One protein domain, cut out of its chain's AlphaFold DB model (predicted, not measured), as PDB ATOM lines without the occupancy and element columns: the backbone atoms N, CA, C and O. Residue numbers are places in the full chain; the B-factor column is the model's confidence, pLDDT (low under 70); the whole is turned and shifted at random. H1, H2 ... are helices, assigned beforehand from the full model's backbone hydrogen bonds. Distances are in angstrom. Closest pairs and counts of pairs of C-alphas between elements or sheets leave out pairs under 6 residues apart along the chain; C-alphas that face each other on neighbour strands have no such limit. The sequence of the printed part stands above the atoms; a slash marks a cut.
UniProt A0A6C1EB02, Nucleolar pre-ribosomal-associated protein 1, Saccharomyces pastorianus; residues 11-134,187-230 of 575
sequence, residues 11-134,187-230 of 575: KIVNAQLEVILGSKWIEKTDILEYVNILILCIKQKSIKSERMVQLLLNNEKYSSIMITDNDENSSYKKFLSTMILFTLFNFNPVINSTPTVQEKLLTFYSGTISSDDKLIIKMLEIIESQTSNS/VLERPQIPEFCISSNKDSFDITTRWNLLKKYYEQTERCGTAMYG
ATOM      1  N   LYS A  11     232.619 285.440 212.547       78.50
ATOM      2  CA  LYS A  11     233.577 285.424 213.664       78.50
ATOM      3  C   LYS A  11     233.040 284.666 214.879       78.50
ATOM      4  O   LYS A  11     233.792 283.916 215.488       78.50
ATOM      5  N   ILE A  12     231.758 284.841 215.205       80.69
ATOM      6  CA  ILE A  12     231.108 284.168 216.340       80.69
ATOM      7  C   ILE A  12     231.012 282.670 216.057       80.69
ATOM      8  O   ILE A  12     231.362 281.858 216.905       80.69
ATOM      9  N   VAL A  13     230.617 282.319 214.836       81.94
ATOM     10  CA  VAL A  13     230.531 280.935 214.364       81.94
ATOM     11  C   VAL A  13     231.882 280.231 214.442       81.94
ATOM     12  O   VAL A  13     231.984 279.166 215.040       81.94
ATOM     13  N   ASN A  14     232.938 280.833 213.882       83.50
ATOM     14  CA  ASN A  14     234.274 280.241 213.940       83.50
ATOM     15  C   ASN A  14     234.763 280.120 215.394       83.50
ATOM     16  O   ASN A  14     235.328 279.093 215.744       83.50
ATOM     17  N   ALA A  15     234.505 281.108 216.259       83.44
ATOM     18  CA  ALA A  15     234.874 281.021 217.674       83.44
ATOM     19  C   ALA A  15     234.139 279.884 218.405       83.44
ATOM     20  O   ALA A  15     234.755 279.148 219.172       83.44
ATOM     21  N   GLN A  16     232.840 279.702 218.143       85.25
ATOM     22  CA  GLN A  16     232.065 278.592 218.702       85.25
ATOM     23  C   GLN A  16     232.583 277.238 218.208       85.25
ATOM     24  O   GLN A  16     232.795 276.341 219.020       85.25
ATOM     25  N   LEU A  17     232.837 277.100 216.904       85.81
ATOM     26  CA  LEU A  17     233.394 275.874 216.331       85.81
ATOM     27  C   LEU A  17     234.783 275.561 216.905       85.81
ATOM     28  O   LEU A  17     235.027 274.419 217.269       85.81
ATOM     29  N   GLU A  18     235.663 276.551 217.071       86.00
ATOM     30  CA  GLU A  18     236.992 276.342 217.670       86.00
ATOM     31  C   GLU A  18     236.899 275.807 219.103       86.00
ATOM     32  O   GLU A  18     237.602 274.861 219.456       86.00
ATOM     33  N   VAL A  19     236.013 276.381 219.923       85.69
ATOM     34  CA  VAL A  19     235.825 275.948 221.314       85.69
ATOM     35  C   VAL A  19     235.218 274.550 221.376       85.69
ATOM     36  O   VAL A  19     235.680 273.716 222.151       85.69
ATOM     37  N   ILE A  20     234.194 274.271 220.567       86.00
ATOM     38  CA  ILE A  20     233.517 272.971 220.599       86.00
ATOM     39  C   ILE A  20     234.453 271.878 220.072       86.00
ATOM     40  O   ILE A  20     234.669 270.888 220.767       86.00
ATOM     41  N   LEU A  21     235.061 272.079 218.897       84.94
ATOM     42  CA  LEU A  21     235.912 271.079 218.244       84.94
ATOM     43  C   LEU A  21     237.249 270.859 218.970       84.94
ATOM     44  O   LEU A  21     237.833 269.782 218.873       84.94
ATOM     45  N   GLY A  22     237.734 271.856 219.713       82.62
ATOM     46  CA  GLY A  22     238.962 271.761 220.506       82.62
ATOM     47  C   GLY A  22     238.773 271.264 221.942       82.62
ATOM     48  O   GLY A  22     239.759 271.125 222.661       82.62
ATOM     49  N   SER A  23     237.539 271.024 222.403       85.31
ATOM     50  CA  SER A  23     237.256 270.689 223.806       85.31
ATOM     51  C   SER A  23     236.608 269.312 223.983       85.31
ATOM     52  O   SER A  23     236.398 268.559 223.033       85.31
ATOM     53  N   LYS A  24     236.278 268.974 225.238       85.56
ATOM     54  CA  LYS A  24     235.590 267.727 225.621       85.56
ATOM     55  C   LYS A  24     234.122 267.678 225.174       85.56
ATOM     56  O   LYS A  24     233.449 266.679 225.385       85.56
ATOM     57  N   TRP A  25     233.596 268.755 224.589       83.44
ATOM     58  CA  TRP A  25     232.172 268.875 224.267       83.44
ATOM     59  C   TRP A  25     231.732 267.942 223.131       83.44
ATOM     60  O   TRP A  25     230.550 267.629 223.034       83.44
ATOM     61  N   ILE A  26     232.683 267.440 222.337       83.44
ATOM     62  CA  ILE A  26     232.466 266.441 221.278       83.44
ATOM     63  C   ILE A  26     231.952 265.104 221.848       83.44
ATOM     64  O   ILE A  26     231.289 264.362 221.137       83.44
ATOM     65  N   GLU A  27     232.164 264.806 223.136       83.31
ATOM     66  CA  GLU A  27     231.650 263.573 223.762       83.31
ATOM     67  C   GLU A  27     230.108 263.529 223.842       83.31
ATOM     68  O   GLU A  27     229.526 262.454 223.997       83.31
ATOM     69  N   LYS A  28     229.429 264.683 223.746       86.56
ATOM     70  CA  LYS A  28     227.970 264.782 223.886       86.56
ATOM     71  C   LYS A  28     227.265 264.753 222.531       86.56
ATOM     72  O   LYS A  28     227.451 265.655 221.716       86.56
ATOM     73  N   THR A  29     226.363 263.789 222.348       87.44
ATOM     74  CA  THR A  29     225.580 263.602 221.112       87.44
ATOM     75  C   THR A  29     224.787 264.850 220.714       87.44
ATOM     76  O   THR A  29     224.872 265.277 219.566       87.44
ATOM     77  N   ASP A  30     224.106 265.502 221.661       87.75
ATOM     78  CA  ASP A  30     223.298 266.704 221.385       87.75
ATOM     79  C   ASP A  30     224.137 267.855 220.808       87.75
ATOM     80  O   ASP A  30     223.689 268.613 219.947       87.75
ATOM     81  N   ILE A  31     225.390 267.974 221.266       88.75
ATOM     82  CA  ILE A  31     226.321 268.996 220.783       88.75
ATOM     83  C   ILE A  31     226.774 268.657 219.360       88.75
ATOM     84  O   ILE A  31     226.857 269.554 218.524       88.75
ATOM     85  N   LEU A  32     227.022 267.382 219.054       87.56
ATOM     86  CA  LEU A  32     227.371 266.946 217.700       87.56
ATOM     87  C   LEU A  32     226.222 267.163 216.704       87.56
ATOM     88  O   LEU A  32     226.472 267.596 215.576       87.56
ATOM     89  N   GLU A  33     224.971 266.912 217.100       88.69
ATOM     90  CA  GLU A  33     223.800 267.236 216.272       88.69
ATOM     91  C   GLU A  33     223.705 268.745 216.024       88.69
ATOM     92  O   GLU A  33     223.589 269.180 214.876       88.69
ATOM     93  N   TYR A  34     223.839 269.550 217.083       88.31
ATOM     94  CA  TYR A  34     223.836 271.008 216.978       88.31
ATOM     95  C   TYR A  34     224.923 271.519 216.023       88.31
ATOM     96  O   TYR A  34     224.642 272.348 215.160       88.31
ATOM     97  N   VAL A  35     226.154 271.007 216.136       87.12
ATOM     98  CA  VAL A  35     227.269 271.406 215.265       87.12
ATOM     99  C   VAL A  35     227.008 271.012 213.814       87.12
ATOM    100  O   VAL A  35     227.251 271.826 212.925       87.12
ATOM    101  N   ASN A  36     226.477 269.814 213.550       87.50
ATOM    102  CA  ASN A  36     226.111 269.411 212.191       87.50
ATOM    103  C   ASN A  36     225.057 270.348 211.587       87.50
ATOM    104  O   ASN A  36     225.240 270.836 210.474       87.50
ATOM    105  N   ILE A  37     223.990 270.657 212.330       85.19
ATOM    106  CA  ILE A  37     222.945 271.589 211.876       85.19
ATOM    107  C   ILE A  37     223.544 272.976 211.621       85.19
ATOM    108  O   ILE A  37     223.308 273.564 210.568       85.19
ATOM    109  N   LEU A  38     224.370 273.474 212.541       84.69
ATOM    110  CA  LEU A  38     225.030 274.771 212.416       84.69
ATOM    111  C   LEU A  38     225.898 274.834 211.154       84.69
ATOM    112  O   LEU A  38     225.767 275.779 210.381       84.69
ATOM    113  N   ILE A  39     226.722 273.817 210.896       83.81
ATOM    114  CA  ILE A  39     227.575 273.736 209.701       83.81
ATOM    115  C   ILE A  39     226.741 273.698 208.411       83.81
ATOM    116  O   ILE A  39     227.116 274.340 207.427       83.81
ATOM    117  N   LEU A  40     225.601 273.003 208.410       80.50
ATOM    118  CA  LEU A  40     224.696 272.939 207.256       80.50
ATOM    119  C   LEU A  40     224.037 274.289 206.923       80.50
ATOM    120  O   LEU A  40     223.685 274.511 205.763       80.50
ATOM    121  N   CYS A  41     223.894 275.183 207.907       76.44
ATOM    122  CA  CYS A  41     223.326 276.522 207.733       76.44
ATOM    123  C   CYS A  41     224.313 277.542 207.142       76.44
ATOM    124  O   CYS A  41     223.899 278.605 206.680       76.44
ATOM    125  N   ILE A  42     225.621 277.277 207.187       74.44
ATOM    126  CA  ILE A  42     226.639 278.305 206.941       74.44
ATOM    127  C   ILE A  42     227.140 278.296 205.487       74.44
ATOM    128  O   ILE A  42     227.438 277.254 204.902       74.44
ATOM    129  N   LYS A  43     227.315 279.495 204.906       70.19
ATOM    130  CA  LYS A  43     227.926 279.691 203.576       70.19
ATOM    131  C   LYS A  43     229.420 279.316 203.606       70.19
ATOM    132  O   LYS A  43     230.172 279.814 204.447       70.19
ATOM    133  N   GLN A  44     229.870 278.522 202.629       69.25
ATOM    134  CA  GLN A  44     231.211 277.900 202.578       69.25
ATOM    135  C   GLN A  44     232.381 278.883 202.797       69.25
ATOM    136  O   GLN A  44     233.331 278.576 203.510       69.25
ATOM    137  N   LYS A  45     232.292 280.100 202.243       67.19
ATOM    138  CA  LYS A  45     233.362 281.119 202.301       67.19
ATOM    139  C   LYS A  45     233.590 281.737 203.688       67.19
ATOM    140  O   LYS A  45     234.549 282.478 203.871       67.19
ATOM    141  N   SER A  46     232.699 281.495 204.648       71.00
ATOM    142  CA  SER A  46     232.735 282.156 205.959       71.00
ATOM    143  C   SER A  46     233.473 281.363 207.049       71.00
ATOM    144  O   SER A  46     233.785 281.920 208.104       71.00
ATOM    145  N   ILE A  47     233.795 280.088 206.800       78.75
ATOM    146  CA  ILE A  47     234.421 279.190 207.782       78.75
ATOM    147  C   ILE A  47     235.915 279.030 207.488       78.75
ATOM    148  O   ILE A  47     236.316 278.771 206.355       78.75
ATOM    149  N   LYS A  48     236.751 279.113 208.533       82.25
ATOM    150  CA  LYS A  48     238.185 278.781 208.462       82.25
ATOM    151  C   LYS A  48     238.394 277.261 208.499       82.25
ATOM    152  O   LYS A  48     238.878 276.727 209.495       82.25
ATOM    153  N   SER A  49     237.997 276.565 207.433       82.12
ATOM    154  CA  SER A  49     237.912 275.095 207.384       82.12
ATOM    155  C   SER A  49     239.206 274.375 207.775       82.12
ATOM    156  O   SER A  49     239.147 273.436 208.559       82.12
ATOM    157  N   GLU A  50     240.363 274.846 207.301       84.56
ATOM    158  CA  GLU A  50     241.676 274.232 207.564       84.56
ATOM    159  C   GLU A  50     241.966 274.126 209.066       84.56
ATOM    160  O   GLU A  50     242.286 273.054 209.585       84.56
ATOM    161  N   ARG A  51     241.764 275.231 209.792       85.62
ATOM    162  CA  ARG A  51     241.978 275.278 211.240       85.62
ATOM    163  C   ARG A  51     241.017 274.346 211.976       85.62
ATOM    164  O   ARG A  51     241.433 273.681 212.918       85.62
ATOM    165  N   MET A  52     239.754 274.278 211.551       86.88
ATOM    166  CA  MET A  52     238.741 273.429 212.196       86.88
ATOM    167  C   MET A  52     239.025 271.940 211.991       86.88
ATOM    168  O   MET A  52     238.925 271.167 212.941       86.88
ATOM    169  N   VAL A  53     239.422 271.545 210.776       86.88
ATOM    170  CA  VAL A  53     239.812 270.164 210.451       86.88
ATOM    171  C   VAL A  53     241.021 269.747 211.288       86.88
ATOM    172  O   VAL A  53     240.992 268.695 211.924       86.88
ATOM    173  N   GLN A  54     242.056 270.589 211.364       86.50
ATOM    174  CA  GLN A  54     243.239 270.299 212.177       86.50
ATOM    175  C   GLN A  54     242.920 270.228 213.675       86.50
ATOM    176  O   GLN A  54     243.416 269.330 214.351       86.50
ATOM    177  N   LEU A  55     242.086 271.134 214.201       86.06
ATOM    178  CA  LEU A  55     241.662 271.102 215.606       86.06
ATOM    179  C   LEU A  55     240.936 269.798 215.945       86.06
ATOM    180  O   LEU A  55     241.270 269.168 216.944       86.06
ATOM    181  N   LEU A  56     240.002 269.370 215.091       86.88
ATOM    182  CA  LEU A  56     239.248 268.136 215.298       86.88
ATOM    183  C   LEU A  56     240.158 266.898 215.239       86.88
ATOM    184  O   LEU A  56     240.133 266.074 216.147       86.88
ATOM    185  N   LEU A  57     241.022 266.805 214.223       86.94
ATOM    186  CA  LEU A  57     241.956 265.685 214.046       86.94
ATOM    187  C   LEU A  57     243.071 265.629 215.105       86.94
ATOM    188  O   LEU A  57     243.711 264.591 215.283       86.94
ATOM    189  N   ASN A  58     243.373 266.747 215.766       87.31
ATOM    190  CA  ASN A  58     244.334 266.812 216.871       87.31
ATOM    191  C   ASN A  58     243.678 266.575 218.239       87.31
ATOM    192  O   ASN A  58     244.395 266.442 219.227       87.31
ATOM    193  N   ASN A  59     242.347 266.517 218.318       86.38
ATOM    194  CA  ASN A  59     241.648 266.321 219.578       86.38
ATOM    195  C   ASN A  59     241.714 264.846 220.016       86.38
ATOM    196  O   ASN A  59     241.222 263.944 219.335       86.38
ATOM    197  N   GLU A  60     242.284 264.594 221.194       82.44
ATOM    198  CA  GLU A  60     242.357 263.254 221.793       82.44
ATOM    199  C   GLU A  60     240.969 262.637 222.006       82.44
ATOM    200  O   GLU A  60     240.796 261.428 221.858       82.44
ATOM    201  N   LYS A  61     239.955 263.462 222.295       83.94
ATOM    202  CA  LYS A  61     238.581 262.994 222.499       83.94
ATOM    203  C   LYS A  61     237.920 262.538 221.210       83.94
ATOM    204  O   LYS A  61     237.239 261.517 221.217       83.94
ATOM    205  N   TYR A  62     238.192 263.217 220.097       84.44
ATOM    206  CA  TYR A  62     237.770 262.743 218.779       84.44
ATOM    207  C   TYR A  62     238.377 261.368 218.482       84.44
ATOM    208  O   TYR A  62     237.655 260.434 218.144       84.44
ATOM    209  N   SER A  63     239.684 261.214 218.723       82.44
ATOM    210  CA  SER A  63     240.358 259.920 218.599       82.44
ATOM    211  C   SER A  63     239.698 258.856 219.485       82.44
ATOM    212  O   SER A  63     239.403 257.768 219.006       82.44
ATOM    213  N   SER A  64     239.370 259.168 220.743       80.94
ATOM    214  CA  SER A  64     238.693 258.211 221.632       80.94
ATOM    215  C   SER A  64     237.302 257.789 221.141       80.94
ATOM    216  O   SER A  64     236.949 256.620 221.266       80.94
ATOM    217  N   ILE A  65     236.540 258.693 220.514       81.38
ATOM    218  CA  ILE A  65     235.224 258.371 219.939       81.38
ATOM    219  C   ILE A  65     235.379 257.421 218.753       81.38
ATOM    220  O   ILE A  65     234.654 256.436 218.650       81.38
ATOM    221  N   MET A  66     236.351 257.686 217.878       80.00
ATOM    222  CA  MET A  66     236.596 256.849 216.703       80.00
ATOM    223  C   MET A  66     237.151 255.468 217.082       80.00
ATOM    224  O   MET A  66     236.857 254.486 216.407       80.00
ATOM    225  N   ILE A  67     237.921 255.384 218.172       73.25
ATOM    226  CA  ILE A  67     238.722 254.204 218.516       73.25
ATOM    227  C   ILE A  67     238.094 253.347 219.618       73.25
ATOM    228  O   ILE A  67     237.992 252.138 219.460       73.25
ATOM    229  N   THR A  68     237.764 253.947 220.760       64.25
ATOM    230  CA  THR A  68     237.547 253.226 222.029       64.25
ATOM    231  C   THR A  68     236.102 253.233 222.513       64.25
ATOM    232  O   THR A  68     235.795 252.558 223.491       64.25
ATOM    233  N   ASP A  69     235.226 254.029 221.897       61.78
ATOM    234  CA  ASP A  69     233.870 254.210 222.413       61.78
ATOM    235  C   ASP A  69     233.003 252.972 222.114       61.78
ATOM    236  O   ASP A  69     232.693 252.687 220.954       61.78
ATOM    237  N   ASN A  70     232.649 252.243 223.179       61.91
ATOM    238  CA  ASN A  70     231.787 251.053 223.183       61.91
ATOM    239  C   ASN A  70     230.376 251.358 223.726       61.91
ATOM    240  O   ASN A  70     229.612 250.435 224.010       61.91
ATOM    241  N   ASP A  71     230.021 252.636 223.891       64.44
ATOM    242  CA  ASP A  71     228.683 253.041 224.326       64.44
ATOM    243  C   ASP A  71     227.588 252.566 223.348       64.44
ATOM    244  O   ASP A  71     227.814 252.445 222.142       64.44
ATOM    245  N   GLU A  72     226.350 252.408 223.838       61.47
ATOM    246  CA  GLU A  72     225.172 252.052 223.018       61.47
ATOM    247  C   GLU A  72     224.927 253.031 221.848       61.47
ATOM    248  O   GLU A  72     224.396 252.641 220.814       61.47
ATOM    249  N   ASN A  73     225.370 254.289 221.981       68.62
ATOM    250  CA  ASN A  73     225.274 255.329 220.946       68.62
ATOM    251  C   ASN A  73     226.594 255.580 220.192       68.62
ATOM    252  O   ASN A  73     226.707 256.570 219.464       68.62
ATOM    253  N   SER A  74     227.606 254.728 220.366       79.69
ATOM    254  CA  SER A  74     228.940 254.914 219.780       79.69
ATOM    255  C   SER A  74     228.905 255.044 218.253       79.69
ATOM    256  O   SER A  74     229.488 255.986 217.718       79.69
ATOM    257  N   SER A  75     228.161 254.187 217.544       81.69
ATOM    258  CA  SER A  75     228.046 254.247 216.076       81.69
ATOM    259  C   SER A  75     227.456 255.569 215.583       81.69
ATOM    260  O   SER A  75     227.961 256.165 214.630       81.69
ATOM    261  N   TYR A  76     226.431 256.087 216.269       87.88
ATOM    262  CA  TYR A  76     225.823 257.366 215.902       87.88
ATOM    263  C   TYR A  76     226.759 258.544 216.191       87.88
ATOM    264  O   TYR A  76     226.908 259.437 215.355       87.88
ATOM    265  N   LYS A  77     227.463 258.532 217.333       87.31
ATOM    266  CA  LYS A  77     228.490 259.541 217.646       87.31
ATOM    267  C   LYS A  77     229.626 259.532 216.615       87.31
ATOM    268  O   LYS A  77     230.041 260.608 216.177       87.31
ATOM    269  N   LYS A  78     230.107 258.350 216.203       87.94
ATOM    270  CA  LYS A  78     231.129 258.178 215.151       87.94
ATOM    271  C   LYS A  78     230.653 258.756 213.822       87.94
ATOM    272  O   LYS A  78     231.370 259.553 213.212       87.94
ATOM    273  N   PHE A  79     229.419 258.446 213.424       90.19
ATOM    274  CA  PHE A  79     228.792 259.018 212.234       90.19
ATOM    275  C   PHE A  79     228.733 260.549 212.296       90.19
ATOM    276  O   PHE A  79     229.242 261.215 211.397       90.19
ATOM    277  N   LEU A  80     228.166 261.122 213.364       88.94
ATOM    278  CA  LEU A  80     228.024 262.575 213.500       88.94
ATOM    279  C   LEU A  80     229.379 263.290 213.507       88.94
ATOM    280  O   LEU A  80     229.521 264.334 212.870       88.94
ATOM    281  N   SER A  81     230.371 262.728 214.199       89.81
ATOM    282  CA  SER A  81     231.726 263.283 214.280       89.81
ATOM    283  C   SER A  81     232.428 263.249 212.919       89.81
ATOM    284  O   SER A  81     233.019 264.243 212.492       89.81
ATOM    285  N   THR A  82     232.297 262.137 212.195       90.44
ATOM    286  CA  THR A  82     232.844 261.986 210.841       90.44
ATOM    287  C   THR A  82     232.111 262.872 209.838       90.44
ATOM    288  O   THR A  82     232.735 263.426 208.939       90.44
ATOM    289  N   MET A  83     230.803 263.083 210.005       89.50
ATOM    290  CA  MET A  83     230.014 263.968 209.148       89.50
ATOM    291  C   MET A  83     230.419 265.440 209.307       89.50
ATOM    292  O   MET A  83     230.522 266.167 208.312       89.50
ATOM    293  N   ILE A  84     230.721 265.872 210.537       89.69
ATOM    294  CA  ILE A  84     231.302 267.195 210.806       89.69
ATOM    295  C   ILE A  84     232.624 267.331 210.054       89.69
ATOM    296  O   ILE A  84     232.811 268.296 209.309       89.69
ATOM    297  N   LEU A  85     233.517 266.348 210.204       90.81
ATOM    298  CA  LEU A  85     234.809 266.335 209.523       90.81
ATOM    299  C   LEU A  85     234.646 266.379 207.997       90.81
ATOM    300  O   LEU A  85     235.257 267.222 207.349       90.81
ATOM    301  N   PHE A  86     233.770 265.542 207.440       90.25
ATOM    302  CA  PHE A  86     233.474 265.466 206.010       90.25
ATOM    303  C   PHE A  86     232.962 266.798 205.455       90.25
ATOM    304  O   PHE A  86     233.424 267.280 204.419       90.25
ATOM    305  N   THR A  87     232.034 267.440 206.165       87.19
ATOM    306  CA  THR A  87     231.456 268.712 205.717       87.19
ATOM    307  C   THR A  87     232.475 269.848 205.785       87.19
ATOM    308  O   THR A  87     232.554 270.652 204.854       87.19
ATOM    309  N   LEU A  88     233.284 269.897 206.850       86.94
ATOM    310  CA  LEU A  88     234.368 270.871 206.994       86.94
ATOM    311  C   LEU A  88     235.466 270.660 205.945       86.94
ATOM    312  O   LEU A  88     235.970 271.639 205.389       86.94
ATOM    313  N   PHE A  89     235.804 269.404 205.645       88.25
ATOM    314  CA  PHE A  89     236.764 269.038 204.609       88.25
ATOM    315  C   PHE A  89     236.314 269.562 203.237       88.25
ATOM    316  O   PHE A  89     237.065 270.282 202.573       88.25
ATOM    317  N   ASN A  90     235.053 269.312 202.873       86.44
ATOM    318  CA  ASN A  90     234.472 269.710 201.588       86.44
ATOM    319  C   ASN A  90     234.222 271.218 201.426       86.44
ATOM    320  O   ASN A  90     233.850 271.650 200.336       86.44
ATOM    321  N   PHE A  91     234.414 272.049 202.459       84.06
ATOM    322  CA  PHE A  91     234.380 273.504 202.266       84.06
ATOM    323  C   PHE A  91     235.582 274.030 201.483       84.06
ATOM    324  O   PHE A  91     235.412 274.958 200.701       84.06
ATOM    325  N   ASN A  92     236.768 273.444 201.669       84.25
ATOM    326  CA  ASN A  92     237.968 273.765 200.890       84.25
ATOM    327  C   ASN A  92     238.798 272.486 200.673       84.25
ATOM    328  O   ASN A  92     239.828 272.313 201.332       84.25
ATOM    329  N   PRO A  93     238.379 271.590 199.760       85.12
ATOM    330  CA  PRO A  93     239.028 270.291 199.581       85.12
ATOM    331  C   PRO A  93     240.504 270.433 199.194       85.12
ATOM    332  O   PRO A  93     241.344 269.735 199.737       85.12
ATOM    333  N   VAL A  94     240.849 271.405 198.341       85.44
ATOM    334  CA  VAL A  94     242.233 271.618 197.874       85.44
ATOM    335  C   VAL A  94     243.196 271.936 199.023       85.44
ATOM    336  O   VAL A  94     244.288 271.384 199.076       85.44
ATOM    337  N   ILE A  95     242.795 272.805 199.958       86.50
ATOM    338  CA  ILE A  95     243.648 273.219 201.087       86.50
ATOM    339  C   ILE A  95     243.747 272.099 202.128       86.50
ATOM    340  O   ILE A  95     244.798 271.892 202.726       86.50
ATOM    341  N   ASN A  96     242.651 271.368 202.338       87.31
ATOM    342  CA  ASN A  96     242.584 270.308 203.336       87.31
ATOM    343  C   ASN A  96     243.247 268.994 202.872       87.31
ATOM    344  O   ASN A  96     243.493 268.120 203.705       87.31
ATOM    345  N   SER A  97     243.546 268.845 201.577       88.38
ATOM    346  CA  SER A  97     244.219 267.672 201.008       88.38
ATOM    347  C   SER A  97     245.723 267.663 201.283       88.38
ATOM    348  O   SER A  97     246.541 267.828 200.379       88.38
ATOM    349  N   THR A  98     246.097 267.453 202.545       88.75
ATOM    350  CA  THR A  98     247.496 267.344 202.979       88.75
ATOM    351  C   THR A  98     247.866 265.910 203.384       88.75
ATOM    352  O   THR A  98     247.009 265.168 203.875       88.75
ATOM    353  N   PRO A  99     249.154 265.514 203.283       86.06
ATOM    354  CA  PRO A  99     249.617 264.205 203.756       86.06
ATOM    355  C   PRO A  99     249.329 263.962 205.245       86.06
ATOM    356  O   PRO A  99     248.977 262.860 205.644       86.06
ATOM    357  N   THR A 100     249.402 265.008 206.075       87.44
ATOM    358  CA  THR A 100     249.117 264.912 207.515       87.44
ATOM    359  C   THR A 100     247.654 264.579 207.806       87.44
ATOM    360  O   THR A 100     247.369 263.814 208.727       87.44
ATOM    361  N   VAL A 101     246.723 265.136 207.026       88.75
ATOM    362  CA  VAL A 101     245.295 264.807 207.115       88.75
ATOM    363  C   VAL A 101     245.058 263.382 206.610       88.75
ATOM    364  O   VAL A 101     244.366 262.620 207.282       88.75
ATOM    365  N   GLN A 102     245.687 262.999 205.494       90.12
ATOM    366  CA  GLN A 102     245.601 261.652 204.920       90.12
ATOM    367  C   GLN A 102     246.032 260.571 205.920       90.12
ATOM    368  O   GLN A 102     245.274 259.646 206.193       90.12
ATOM    369  N   GLU A 103     247.210 260.724 206.529       88.38
ATOM    370  CA  GLU A 103     247.737 259.781 207.522       88.38
ATOM    371  C   GLU A 103     246.807 259.626 208.727       88.38
ATOM    372  O   GLU A 103     246.589 258.516 209.209       88.38
ATOM    373  N   LYS A 104     246.225 260.728 209.215       88.81
ATOM    374  CA  LYS A 104     245.297 260.670 210.347       88.81
ATOM    375  C   LYS A 104     243.992 259.980 209.980       88.81
ATOM    376  O   LYS A 104     243.550 259.112 210.729       88.81
ATOM    377  N   LEU A 105     243.408 260.315 208.829       91.12
ATOM    378  CA  LEU A 105     242.196 259.665 208.328       91.12
ATOM    379  C   LEU A 105     242.385 258.152 208.180       91.12
ATOM    380  O   LEU A 105     241.510 257.394 208.589       91.12
ATOM    381  N   LEU A 106     243.546 257.712 207.684       90.38
ATOM    382  CA  LEU A 106     243.868 256.289 207.545       90.38
ATOM    383  C   LEU A 106     243.866 255.546 208.886       90.38
ATOM    384  O   LEU A 106     243.385 254.424 208.944       90.38
ATOM    385  N   THR A 107     244.315 256.168 209.982       88.38
ATOM    386  CA  THR A 107     244.313 255.518 211.313       88.38
ATOM    387  C   THR A 107     242.926 255.384 211.957       88.38
ATOM    388  O   THR A 107     242.769 254.635 212.929       88.38
ATOM    389  N   PHE A 108     241.928 256.106 211.436       88.31
ATOM    390  CA  PHE A 108     240.520 255.979 211.827       88.31
ATOM    391  C   PHE A 108     239.724 255.055 210.902       88.31
ATOM    392  O   PHE A 108     238.637 254.623 211.275       88.31
ATOM    393  N   TYR A 109     240.253 254.744 209.719       90.31
ATOM    394  CA  TYR A 109     239.573 253.927 208.727       90.31
ATOM    395  C   TYR A 109     239.633 252.438 209.085       90.31
ATOM    396  O   TYR A 109     240.712 251.859 209.222       90.31
ATOM    397  N   SER A 110     238.467 251.803 209.194       85.81
ATOM    398  CA  SER A 110     238.344 250.373 209.518       85.81
ATOM    399  C   SER A 110     238.101 249.494 208.286       85.81
ATOM    400  O   SER A 110     238.129 248.266 208.382       85.81
ATOM    401  N   GLY A 111     237.902 250.108 207.114       86.25
ATOM    402  CA  GLY A 111     237.711 249.420 205.837       86.25
ATOM    403  C   GLY A 111     236.373 248.712 205.674       86.25
ATOM    404  O   GLY A 111     236.249 247.815 204.839       86.25
ATOM    405  N   THR A 112     235.379 249.085 206.469       88.50
ATOM    406  CA  THR A 112     234.052 248.481 206.470       88.50
ATOM    407  C   THR A 112     233.051 249.265 205.622       88.50
ATOM    408  O   THR A 112     233.349 250.313 205.053       88.50
ATOM    409  N   ILE A 113     231.831 248.740 205.505       87.69
ATOM    410  CA  ILE A 113     230.705 249.417 204.845       87.69
ATOM    411  C   ILE A 113     229.962 250.410 205.759       87.69
ATOM    412  O   ILE A 113     228.868 250.857 205.392       87.69
ATOM    413  N   SER A 114     230.509 250.723 206.940       87.19
ATOM    414  CA  SER A 114     229.887 251.630 207.903       87.19
ATOM    415  C   SER A 114     229.735 253.048 207.342       87.19
ATOM    416  O   SER A 114     230.366 253.445 206.356       87.19
ATOM    417  N   SER A 115     228.831 253.819 207.945       87.62
ATOM    418  CA  SER A 115     228.518 255.171 207.471       87.62
ATOM    419  C   SER A 115     229.718 256.120 207.558       87.62
ATOM    420  O   SER A 115     229.929 256.918 206.648       87.62
ATOM    421  N   ASP A 116     230.517 255.992 208.615       88.69
ATOM    422  CA  ASP A 116     231.754 256.717 208.875       88.69
ATOM    423  C   ASP A 116     232.879 256.300 207.917       88.69
ATOM    424  O   ASP A 116     233.448 257.169 207.256       88.69
ATOM    425  N   ASP A 117     233.129 255.000 207.730       89.81
ATOM    426  CA  ASP A 117     234.152 254.519 206.790       89.81
ATOM    427  C   ASP A 117     233.857 254.967 205.351       89.81
ATOM    428  O   ASP A 117     234.768 255.380 204.631       89.81
ATOM    429  N   LYS A 118     232.581 254.974 204.935       89.31
ATOM    430  CA  LYS A 118     232.167 255.503 203.623       89.31
ATOM    431  C   LYS A 118     232.496 256.987 203.446       89.31
ATOM    432  O   LYS A 118     232.881 257.402 202.354       89.31
ATOM    433  N   LEU A 119     232.340 257.797 204.491       91.00
ATOM    434  CA  LEU A 119     232.708 259.214 204.446       91.00
ATOM    435  C   LEU A 119     234.234 259.381 204.414       91.00
ATOM    436  O   LEU A 119     234.742 260.203 203.652       91.00
ATOM    437  N   ILE A 120     234.965 258.577 205.196       92.88
ATOM    438  CA  ILE A 120     236.432 258.603 205.249       92.88
ATOM    439  C   ILE A 120     237.040 258.214 203.902       92.88
ATOM    440  O   ILE A 120     237.878 258.956 203.389       92.88
ATOM    441  N   ILE A 121     236.596 257.113 203.285       91.38
ATOM    442  CA  ILE A 121     237.138 256.674 201.992       91.38
ATOM    443  C   ILE A 121     236.887 257.711 200.894       91.38
ATOM    444  O   ILE A 121     237.776 257.956 200.085       91.38
ATOM    445  N   LYS A 122     235.744 258.414 200.910       91.19
ATOM    446  CA  LYS A 122     235.503 259.527 199.978       91.19
ATOM    447  C   LYS A 122     236.432 260.715 200.203       91.19
ATOM    448  O   LYS A 122     236.878 261.309 199.227       91.19
ATOM    449  N   MET A 123     236.763 261.052 201.450       91.75
ATOM    450  CA  MET A 123     237.796 262.063 201.703       91.75
ATOM    451  C   MET A 123     239.157 261.600 201.181       91.75
ATOM    452  O   MET A 123     239.837 262.380 200.525       91.75
ATOM    453  N   LEU A 124     239.532 260.338 201.408       92.25
ATOM    454  CA  LEU A 124     240.792 259.778 200.910       92.25
ATOM    455  C   LEU A 124     240.866 259.797 199.373       92.25
ATOM    456  O   LEU A 124     241.873 260.255 198.843       92.25
ATOM    457  N   GLU A 125     239.798 259.413 198.665       91.19
ATOM    458  CA  GLU A 125     239.704 259.517 197.197       91.19
ATOM    459  C   GLU A 125     239.932 260.962 196.711       91.19
ATOM    460  O   GLU A 125     240.679 261.198 195.758       91.19
ATOM    461  N   ILE A 126     239.324 261.953 197.380       91.00
ATOM    462  CA  ILE A 126     239.518 263.372 197.044       91.00
ATOM    463  C   ILE A 126     240.970 263.788 197.297       91.00
ATOM    464  O   ILE A 126     241.557 264.464 196.452       91.00
ATOM    465  N   ILE A 127     241.567 263.379 198.419       91.25
ATOM    466  CA  ILE A 127     242.967 263.690 198.732       91.25
ATOM    467  C   ILE A 127     243.889 263.125 197.653       91.25
ATOM    468  O   ILE A 127     244.682 263.880 197.097       91.25
ATOM    469  N   GLU A 128     243.752 261.845 197.307       90.56
ATOM    470  CA  GLU A 128     244.572 261.201 196.275       90.56
ATOM    471  C   GLU A 128     244.404 261.854 194.903       90.56
ATOM    472  O   GLU A 128     245.391 262.045 194.193       90.56
ATOM    473  N   SER A 129     243.185 262.275 194.547       90.12
ATOM    474  CA  SER A 129     242.940 262.992 193.290       90.12
ATOM    475  C   SER A 129     243.686 264.331 193.206       90.12
ATOM    476  O   SER A 129     244.073 264.752 192.119       90.12
ATOM    477  N   GLN A 130     243.911 264.998 194.345       88.88
ATOM    478  CA  GLN A 130     244.608 266.286 194.416       88.88
ATOM    479  C   GLN A 130     246.123 266.120 194.560       88.88
ATOM    480  O   GLN A 130     246.888 266.871 193.960       88.88
ATOM    481  N   THR A 131     246.574 265.143 195.349       86.31
ATOM    482  CA  THR A 131     248.003 264.906 195.606       86.31
ATOM    483  C   THR A 131     248.668 264.049 194.531       86.31
ATOM    484  O   THR A 131     249.895 264.041 194.449       86.31
ATOM    485  N   SER A 132     247.885 263.331 193.712       85.50
ATOM    486  CA  SER A 132     248.356 262.353 192.718       85.50
ATOM    487  C   SER A 132     249.260 261.253 193.301       85.50
ATOM    488  O   SER A 132     250.015 260.616 192.569       85.50
ATOM    489  N   ASN A 133     249.189 261.017 194.616       84.19
ATOM    490  CA  ASN A 133     249.986 260.025 195.331       84.19
ATOM    491  C   ASN A 133     249.072 259.046 196.068       84.19
ATOM    492  O   ASN A 133     248.293 259.455 196.929       84.19
ATOM    493  N   SER A 134     249.223 257.754 195.766       85.69
ATOM    494  CA  SER A 134     248.493 256.692 196.464       85.69
ATOM    495  C   SER A 134     249.025 256.493 197.882       85.69
ATOM    496  O   SER A 134     250.241 256.358 198.075       85.69
ATOM    497  N   VAL A 187     226.295 242.282 201.609       83.25
ATOM    498  CA  VAL A 187     225.233 243.263 201.321       83.25
ATOM    499  C   VAL A 187     225.445 243.880 199.939       83.25
ATOM    500  O   VAL A 187     226.504 244.443 199.660       83.25
ATOM    501  N   LEU A 188     224.407 243.799 199.104       81.62
ATOM    502  CA  LEU A 188     224.387 244.344 197.742       81.62
ATOM    503  C   LEU A 188     223.982 245.816 197.740       81.62
ATOM    504  O   LEU A 188     224.725 246.679 197.287       81.62
ATOM    505  N   GLU A 189     222.821 246.116 198.321       80.25
ATOM    506  CA  GLU A 189     222.312 247.481 198.382       80.25
ATOM    507  C   GLU A 189     223.041 248.276 199.460       80.25
ATOM    508  O   GLU A 189     222.848 248.089 200.663       80.25
ATOM    509  N   ARG A 190     223.903 249.186 199.014       84.44
ATOM    510  CA  ARG A 190     224.677 250.066 199.884       84.44
ATOM    511  C   ARG A 190     224.176 251.498 199.716       84.44
ATOM    512  O   ARG A 190     224.310 252.048 198.624       84.44
ATOM    513  N   PRO A 191     223.664 252.137 200.787       82.06
ATOM    514  CA  PRO A 191     223.255 253.536 200.728       82.06
ATOM    515  C   PRO A 191     224.411 254.422 200.270       82.06
ATOM    516  O   PRO A 191     225.537 254.273 200.763       82.06
ATOM    517  N   GLN A 192     224.125 255.317 199.329       82.44
ATOM    518  CA  GLN A 192     225.076 256.296 198.811       82.44
ATOM    519  C   GLN A 192     225.024 257.576 199.643       82.44
ATOM    520  O   GLN A 192     223.980 257.926 200.199       82.44
ATOM    521  N   ILE A 193     226.158 258.272 199.733       83.94
ATOM    522  CA  ILE A 193     226.240 259.556 200.436       83.94
ATOM    523  C   ILE A 193     225.319 260.560 199.721       83.94
ATOM    524  O   ILE A 193     225.388 260.657 198.493       83.94
ATOM    525  N   PRO A 194     224.472 261.318 200.446       82.69
ATOM    526  CA  PRO A 194     223.560 262.273 199.824       82.69
ATOM    527  C   PRO A 194     224.274 263.289 198.919       82.69
ATOM    528  O   PRO A 194     225.270 263.901 199.309       82.69
ATOM    529  N   GLU A 195     223.728 263.520 197.723       76.00
ATOM    530  CA  GLU A 195     224.363 264.330 196.669       76.00
ATOM    531  C   GLU A 195     224.656 265.780 197.083       76.00
ATOM    532  O   GLU A 195     225.643 266.370 196.637       76.00
ATOM    533  N   PHE A 196     223.842 266.373 197.960       72.56
ATOM    534  CA  PHE A 196     224.060 267.744 198.442       72.56
ATOM    535  C   PHE A 196     225.337 267.883 199.291       72.56
ATOM    536  O   PHE A 196     225.842 268.990 199.483       72.56
ATOM    537  N   CYS A 197     225.870 266.774 199.813       68.88
ATOM    538  CA  CYS A 197     227.117 266.772 200.569       68.88
ATOM    539  C   CYS A 197     228.351 266.855 199.652       68.88
ATOM    540  O   CYS A 197     229.422 267.243 200.117       68.88
ATOM    541  N   ILE A 198     228.193 266.496 198.373       66.25
ATOM    542  CA  ILE A 198     229.266 266.375 197.374       66.25
ATOM    543  C   ILE A 198     229.168 267.498 196.330       66.25
ATOM    544  O   ILE A 198     230.181 268.032 195.884       66.25
ATOM    545  N   SER A 199     227.953 267.884 195.945       61.53
ATOM    546  CA  SER A 199     227.721 268.910 194.929       61.53
ATOM    547  C   SER A 199     227.895 270.337 195.466       61.53
ATOM    548  O   SER A 199     227.623 270.654 196.627       61.53
ATOM    549  N   SER A 200     228.339 271.234 194.586       55.53
ATOM    550  CA  SER A 200     228.441 272.675 194.849       55.53
ATOM    551  C   SER A 200     227.075 273.374 194.913       55.53
ATOM    552  O   SER A 200     226.976 274.442 195.515       55.53
ATOM    553  N   ASN A 201     226.016 272.757 194.372       53.38
ATOM    554  CA  ASN A 201     224.637 273.256 194.401       53.38
ATOM    555  C   ASN A 201     223.933 272.905 195.723       53.38
ATOM    556  O   ASN A 201     222.935 272.189 195.751       53.38
ATOM    557  N   LYS A 202     224.450 273.431 196.838       56.91
ATOM    558  CA  LYS A 202     223.846 273.240 198.167       56.91
ATOM    559  C   LYS A 202     222.481 273.927 198.308       56.91
ATOM    560  O   LYS A 202     221.714 273.544 199.180       56.91
ATOM    561  N   ASP A 203     222.160 274.893 197.450       57.41
ATOM    562  CA  ASP A 203     221.032 275.818 197.629       57.41
ATOM    563  C   ASP A 203     219.659 275.276 197.189       57.41
ATOM    564  O   ASP A 203     218.658 275.970 197.328       57.41
ATOM    565  N   SER A 204     219.567 274.037 196.693       59.50
ATOM    566  CA  SER A 204     218.292 273.459 196.227       59.50
ATOM    567  C   SER A 204     217.388 272.916 197.343       59.50
ATOM    568  O   SER A 204     216.193 272.727 197.117       59.50
ATOM    569  N   PHE A 205     217.929 272.663 198.538       62.38
ATOM    570  CA  PHE A 205     217.219 272.008 199.644       62.38
ATOM    571  C   PHE A 205     217.183 272.883 200.900       62.38
ATOM    572  O   PHE A 205     218.210 273.456 201.270       62.38
ATOM    573  N   ASP A 206     216.048 272.922 201.604       77.12
ATOM    574  CA  ASP A 206     215.928 273.558 202.925       77.12
ATOM    575  C   ASP A 206     216.710 272.778 204.006       77.12
ATOM    576  O   ASP A 206     216.928 271.568 203.890       77.12
ATOM    577  N   ILE A 207     217.121 273.442 205.088       76.19
ATOM    578  CA  ILE A 207     217.943 272.875 206.173       76.19
ATOM    579  C   ILE A 207     217.283 271.636 206.788       76.19
ATOM    580  O   ILE A 207     217.944 270.614 206.988       76.19
ATOM    581  N   THR A 208     215.970 271.697 207.037       81.19
ATOM    582  CA  THR A 208     215.216 270.560 207.587       81.19
ATOM    583  C   THR A 208     215.264 269.350 206.658       81.19
ATOM    584  O   THR A 208     215.469 268.223 207.113       81.19
ATOM    585  N   THR A 209     215.157 269.569 205.347       83.00
ATOM    586  CA  THR A 209     215.246 268.487 204.360       83.00
ATOM    587  C   THR A 209     216.647 267.878 204.296       83.00
ATOM    588  O   THR A 209     216.765 266.654 204.293       83.00
ATOM    589  N   ARG A 210     217.713 268.690 204.358       81.50
ATOM    590  CA  ARG A 210     219.105 268.197 204.400       81.50
ATOM    591  C   ARG A 210     219.363 267.339 205.638       81.50
ATOM    592  O   ARG A 210     219.927 266.255 205.525       81.50
ATOM    593  N   TRP A 211     218.911 267.788 206.808       86.12
ATOM    594  CA  TRP A 211     219.068 267.037 208.054       86.12
ATOM    595  C   TRP A 211     218.294 265.713 208.040       86.12
ATOM    596  O   TRP A 211     218.840 264.672 208.404       86.12
ATOM    597  N   ASN A 212     217.056 265.723 207.539       86.19
ATOM    598  CA  ASN A 212     216.252 264.509 207.398       86.19
ATOM    599  C   ASN A 212     216.895 263.498 206.438       86.19
ATOM    600  O   ASN A 212     216.862 262.297 206.702       86.19
ATOM    601  N   LEU A 213     217.519 263.963 205.351       85.38
ATOM    602  CA  LEU A 213     218.264 263.097 204.435       85.38
ATOM    603  C   LEU A 213     219.495 262.466 205.103       85.38
ATOM    604  O   LEU A 213     219.762 261.293 204.857       85.38
ATOM    605  N   LEU A 214     220.208 263.189 205.976       86.94
ATOM    606  CA  LEU A 214     221.334 262.624 206.740       86.94
ATOM    607  C   LEU A 214     220.881 261.585 207.759       86.94
ATOM    608  O   LEU A 214     221.484 260.518 207.841       86.94
ATOM    609  N   LYS A 215     219.802 261.867 208.500       87.44
ATOM    610  CA  LYS A 215     219.215 260.891 209.427       87.44
ATOM    611  C   LYS A 215     218.769 259.634 208.686       87.44
ATOM    612  O   LYS A 215     219.129 258.532 209.084       87.44
ATOM    613  N   LYS A 216     218.095 259.800 207.544       87.62
ATOM    614  CA  LYS A 216     217.692 258.682 206.685       87.62
ATOM    615  C   LYS A 216     218.893 257.885 206.169       87.62
ATOM    616  O   LYS A 216     218.834 256.661 206.173       87.62
ATOM    617  N   TYR A 217     219.969 258.553 205.748       88.69
ATOM    618  CA  TYR A 217     221.202 257.887 205.322       88.69
ATOM    619  C   TYR A 217     221.787 257.023 206.447       88.69
ATOM    620  O   TYR A 217     222.029 255.836 206.229       88.69
ATOM    621  N   TYR A 218     221.923 257.580 207.656       88.50
ATOM    622  CA  TYR A 218     222.407 256.844 208.827       88.50
ATOM    623  C   TYR A 218     221.523 255.629 209.147       88.50
ATOM    624  O   TYR A 218     222.016 254.504 209.227       88.50
ATOM    625  N   GLU A 219     220.205 255.825 209.231       85.56
ATOM    626  CA  GLU A 219     219.251 254.744 209.496       85.56
ATOM    627  C   GLU A 219     219.322 253.631 208.444       85.56
ATOM    628  O   GLU A 219     219.252 252.452 208.784       85.56
ATOM    629  N   GLN A 220     219.463 253.979 207.163       83.19
ATOM    630  CA  GLN A 220     219.600 252.992 206.093       83.19
ATOM    631  C   GLN A 220     220.904 252.199 206.215       83.19
ATOM    632  O   GLN A 220     220.892 250.989 206.013       83.19
ATOM    633  N   THR A 221     222.014 252.849 206.578       81.19
ATOM    634  CA  THR A 221     223.295 252.158 206.783       81.19
ATOM    635  C   THR A 221     223.301 251.266 208.025       81.19
ATOM    636  O   THR A 221     223.798 250.146 207.960       81.19
ATOM    637  N   GLU A 222     222.692 251.703 209.128       79.69
ATOM    638  CA  GLU A 222     222.563 250.904 210.355       79.69
ATOM    639  C   GLU A 222     221.629 249.708 210.172       79.69
ATOM    640  O   GLU A 222     221.892 248.627 210.691       79.69
ATOM    641  N   ARG A 223     220.562 249.852 209.373       70.81
ATOM    642  CA  ARG A 223     219.690 248.722 209.012       70.81
ATOM    643  C   ARG A 223     220.448 247.608 208.296       70.81
ATOM    644  O   ARG A 223     220.070 246.448 208.445       70.81
ATOM    645  N   CYS A 224     221.496 247.938 207.538       66.56
ATOM    646  CA  CYS A 224     222.370 246.924 206.956       66.56
ATOM    647  C   CYS A 224     223.136 246.166 208.051       66.56
ATOM    648  O   CYS A 224     223.284 244.957 207.919       66.56
ATOM    649  N   GLY A 225     223.564 246.838 209.132       62.25
ATOM    650  CA  GLY A 225     223.947 246.266 210.438       62.25
ATOM    651  C   GLY A 225     225.072 245.222 210.459       62.25
ATOM    652  O   GLY A 225     225.412 244.686 211.512       62.25
ATOM    653  N   THR A 226     225.645 244.883 209.308       66.88
ATOM    654  CA  THR A 226     226.669 243.853 209.166       66.88
ATOM    655  C   THR A 226     228.044 244.494 209.129       66.88
ATOM    656  O   THR A 226     228.365 245.224 208.191       66.88
ATOM    657  N   ALA A 227     228.881 244.158 210.110       74.88
ATOM    658  CA  ALA A 227     230.314 244.409 210.039       74.88
ATOM    659  C   ALA A 227     230.896 243.600 208.868       74.88
ATOM    660  O   ALA A 227     231.061 242.382 208.957       74.88
ATOM    661  N   MET A 228     231.129 244.286 207.753       87.12
ATOM    662  CA  MET A 228     231.593 243.719 206.493       87.12
ATOM    663  C   MET A 228     232.643 244.649 205.892       87.12
ATOM    664  O   MET A 228     232.436 245.862 205.863       87.12
ATOM    665  N   TYR A 229     233.736 244.080 205.382       90.75
ATOM    666  CA  TYR A 229     234.719 244.821 204.598       90.75
ATOM    667  C   TYR A 229     234.093 245.369 203.311       90.75
ATOM    668  O   TYR A 229     233.319 244.682 202.641       90.75
ATOM    669  N   GLY A 230     234.467 246.591 202.929       88.75
ATOM    670  CA  GLY A 230     234.101 247.150 201.630       88.75
ATOM    671  C   GLY A 230     234.635 246.265 200.492       88.75
ATOM    672  O   GLY A 230     235.852 246.078 200.424       88.75
TER     673      GLY A 230
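Overview. This is residues 11 to 134 and 187 to 230 of the 575 residues of the protein "Nucleolar pre-ribosomal-associated protein 1" of Saccharomyces pastorianus (UniProt A0A6C1EB02). H6 runs through the core of a rounded all-helical body and joins H1, H3 and H4 in a four-helix bundle, up and down, in which each helix runs against the one before it in the chain. H9 packs on H6 and folds back on H8 as a hairpin, H5 packs on the first part of H6, and the longest helix, H10, packs on H3 with its residues 207 to 211. The printed part has 168 residues, with ten named helices, H1 to H10 in chain order, holding 111 of them; there is no named strand, and the class is all helix. The whole is compact, with a radius of gyration of the C-alphas of 15.1 A, and spans 44 by 38 by 34 A.

Along the chain. The longest helix, H10, is residues 207 to 224, 26.3 A from first to last C-alpha; it runs from C-alpha 207 at (217.943, 272.875, 206.173) to C-alpha 224 at (222.370, 246.924, 206.956). H9 is residues 115 to 131, 24.8 A, and H6 is residues 74 to 89, 22.2 A, beginning at C-alpha 74 at (228.940, 254.914, 219.780). H3 is residues 29 to 41, 18.7 A, and H1 is residues 11 to 21, 15.2 A, with C-alpha 11 at (233.577, 285.424, 213.664). H8 is residues 99 to 108, 14.7 A, H4 is residues 49 to 58, 14.1 A, and H5 is residues 60 to 67, 10.3 A. The two shortest are H2, residues 24 to 27, and H7, residues 93 to 96.

Arrangement. H10 touches H3 at a steep tilt of 49 degrees, opposite ways, with the C-alphas of Cys 41 and Ile 207 closest at 6.7 A. H10 and H9 only just touch, with 3 pairs of C-alphas within 8 A, the closest those of Ser 115 and Thr 221 at 6.1 A. H3 touches H6 at a shallow tilt of 26 degrees, the same way, closest at the C-alphas of Asn 36 and Ile 84, 5.8 A. H6 touches H9 at a shallow tilt of 25 degrees, the same way, closest at the C-alphas of Phe 79 and Asp 116, 5.0 A. With residues 85 to 89 alone, H6 touches H4, opposite ways at a shallow tilt of 34.7 degrees, only just short of steep; the C-alphas of Ser 49 and Leu 88 are closest at 5.5 A. With residues 74 to 81 alone, H6 touches H5, closest at the C-alphas of Met 66 and Lys 78, 5.8 A. The hairpin H8 and H9 has a shallow tilt of 21 degrees, with the C-alphas of Gln 102 and Leu 124 closest at 6.5 A. H1 touches H4, closest at the C-alphas of Leu 21 and Leu 56, 5.3 A, and is apart from H6. H2 touches H5, closest at the C-alphas of Lys 24 and Lys 61, 6.4 A. H7 touches H4, closest at the C-alphas of Glu 50 and Asn 96, 5.8 A. In H1, H3, H4, H5, H6, H8, H9 and H10 every O i to N i+4 pair is within hydrogen-bond range; H2 and H7 are too short for such a pair.

Size, cuts and confidence. The two C-alphas farthest apart, those of Lys 11 and Leu 188, are 45.0 A apart. Residues 135 to 186 are not printed, and C-alphas 134 and 187 are 27.3 A apart across the cut, which falls in the link from H9 to H10. Of the links that are printed whole, those from H3 to H4, H5 to H6 and H8 to H9 are short, and the others are tight. Residues 187 to 206 hold no named element. The mean pLDDT of the printed part is 82.7, and 20 residues are under 70: 44 to 45, 68 to 73, 197 to 205 and 224 to 226.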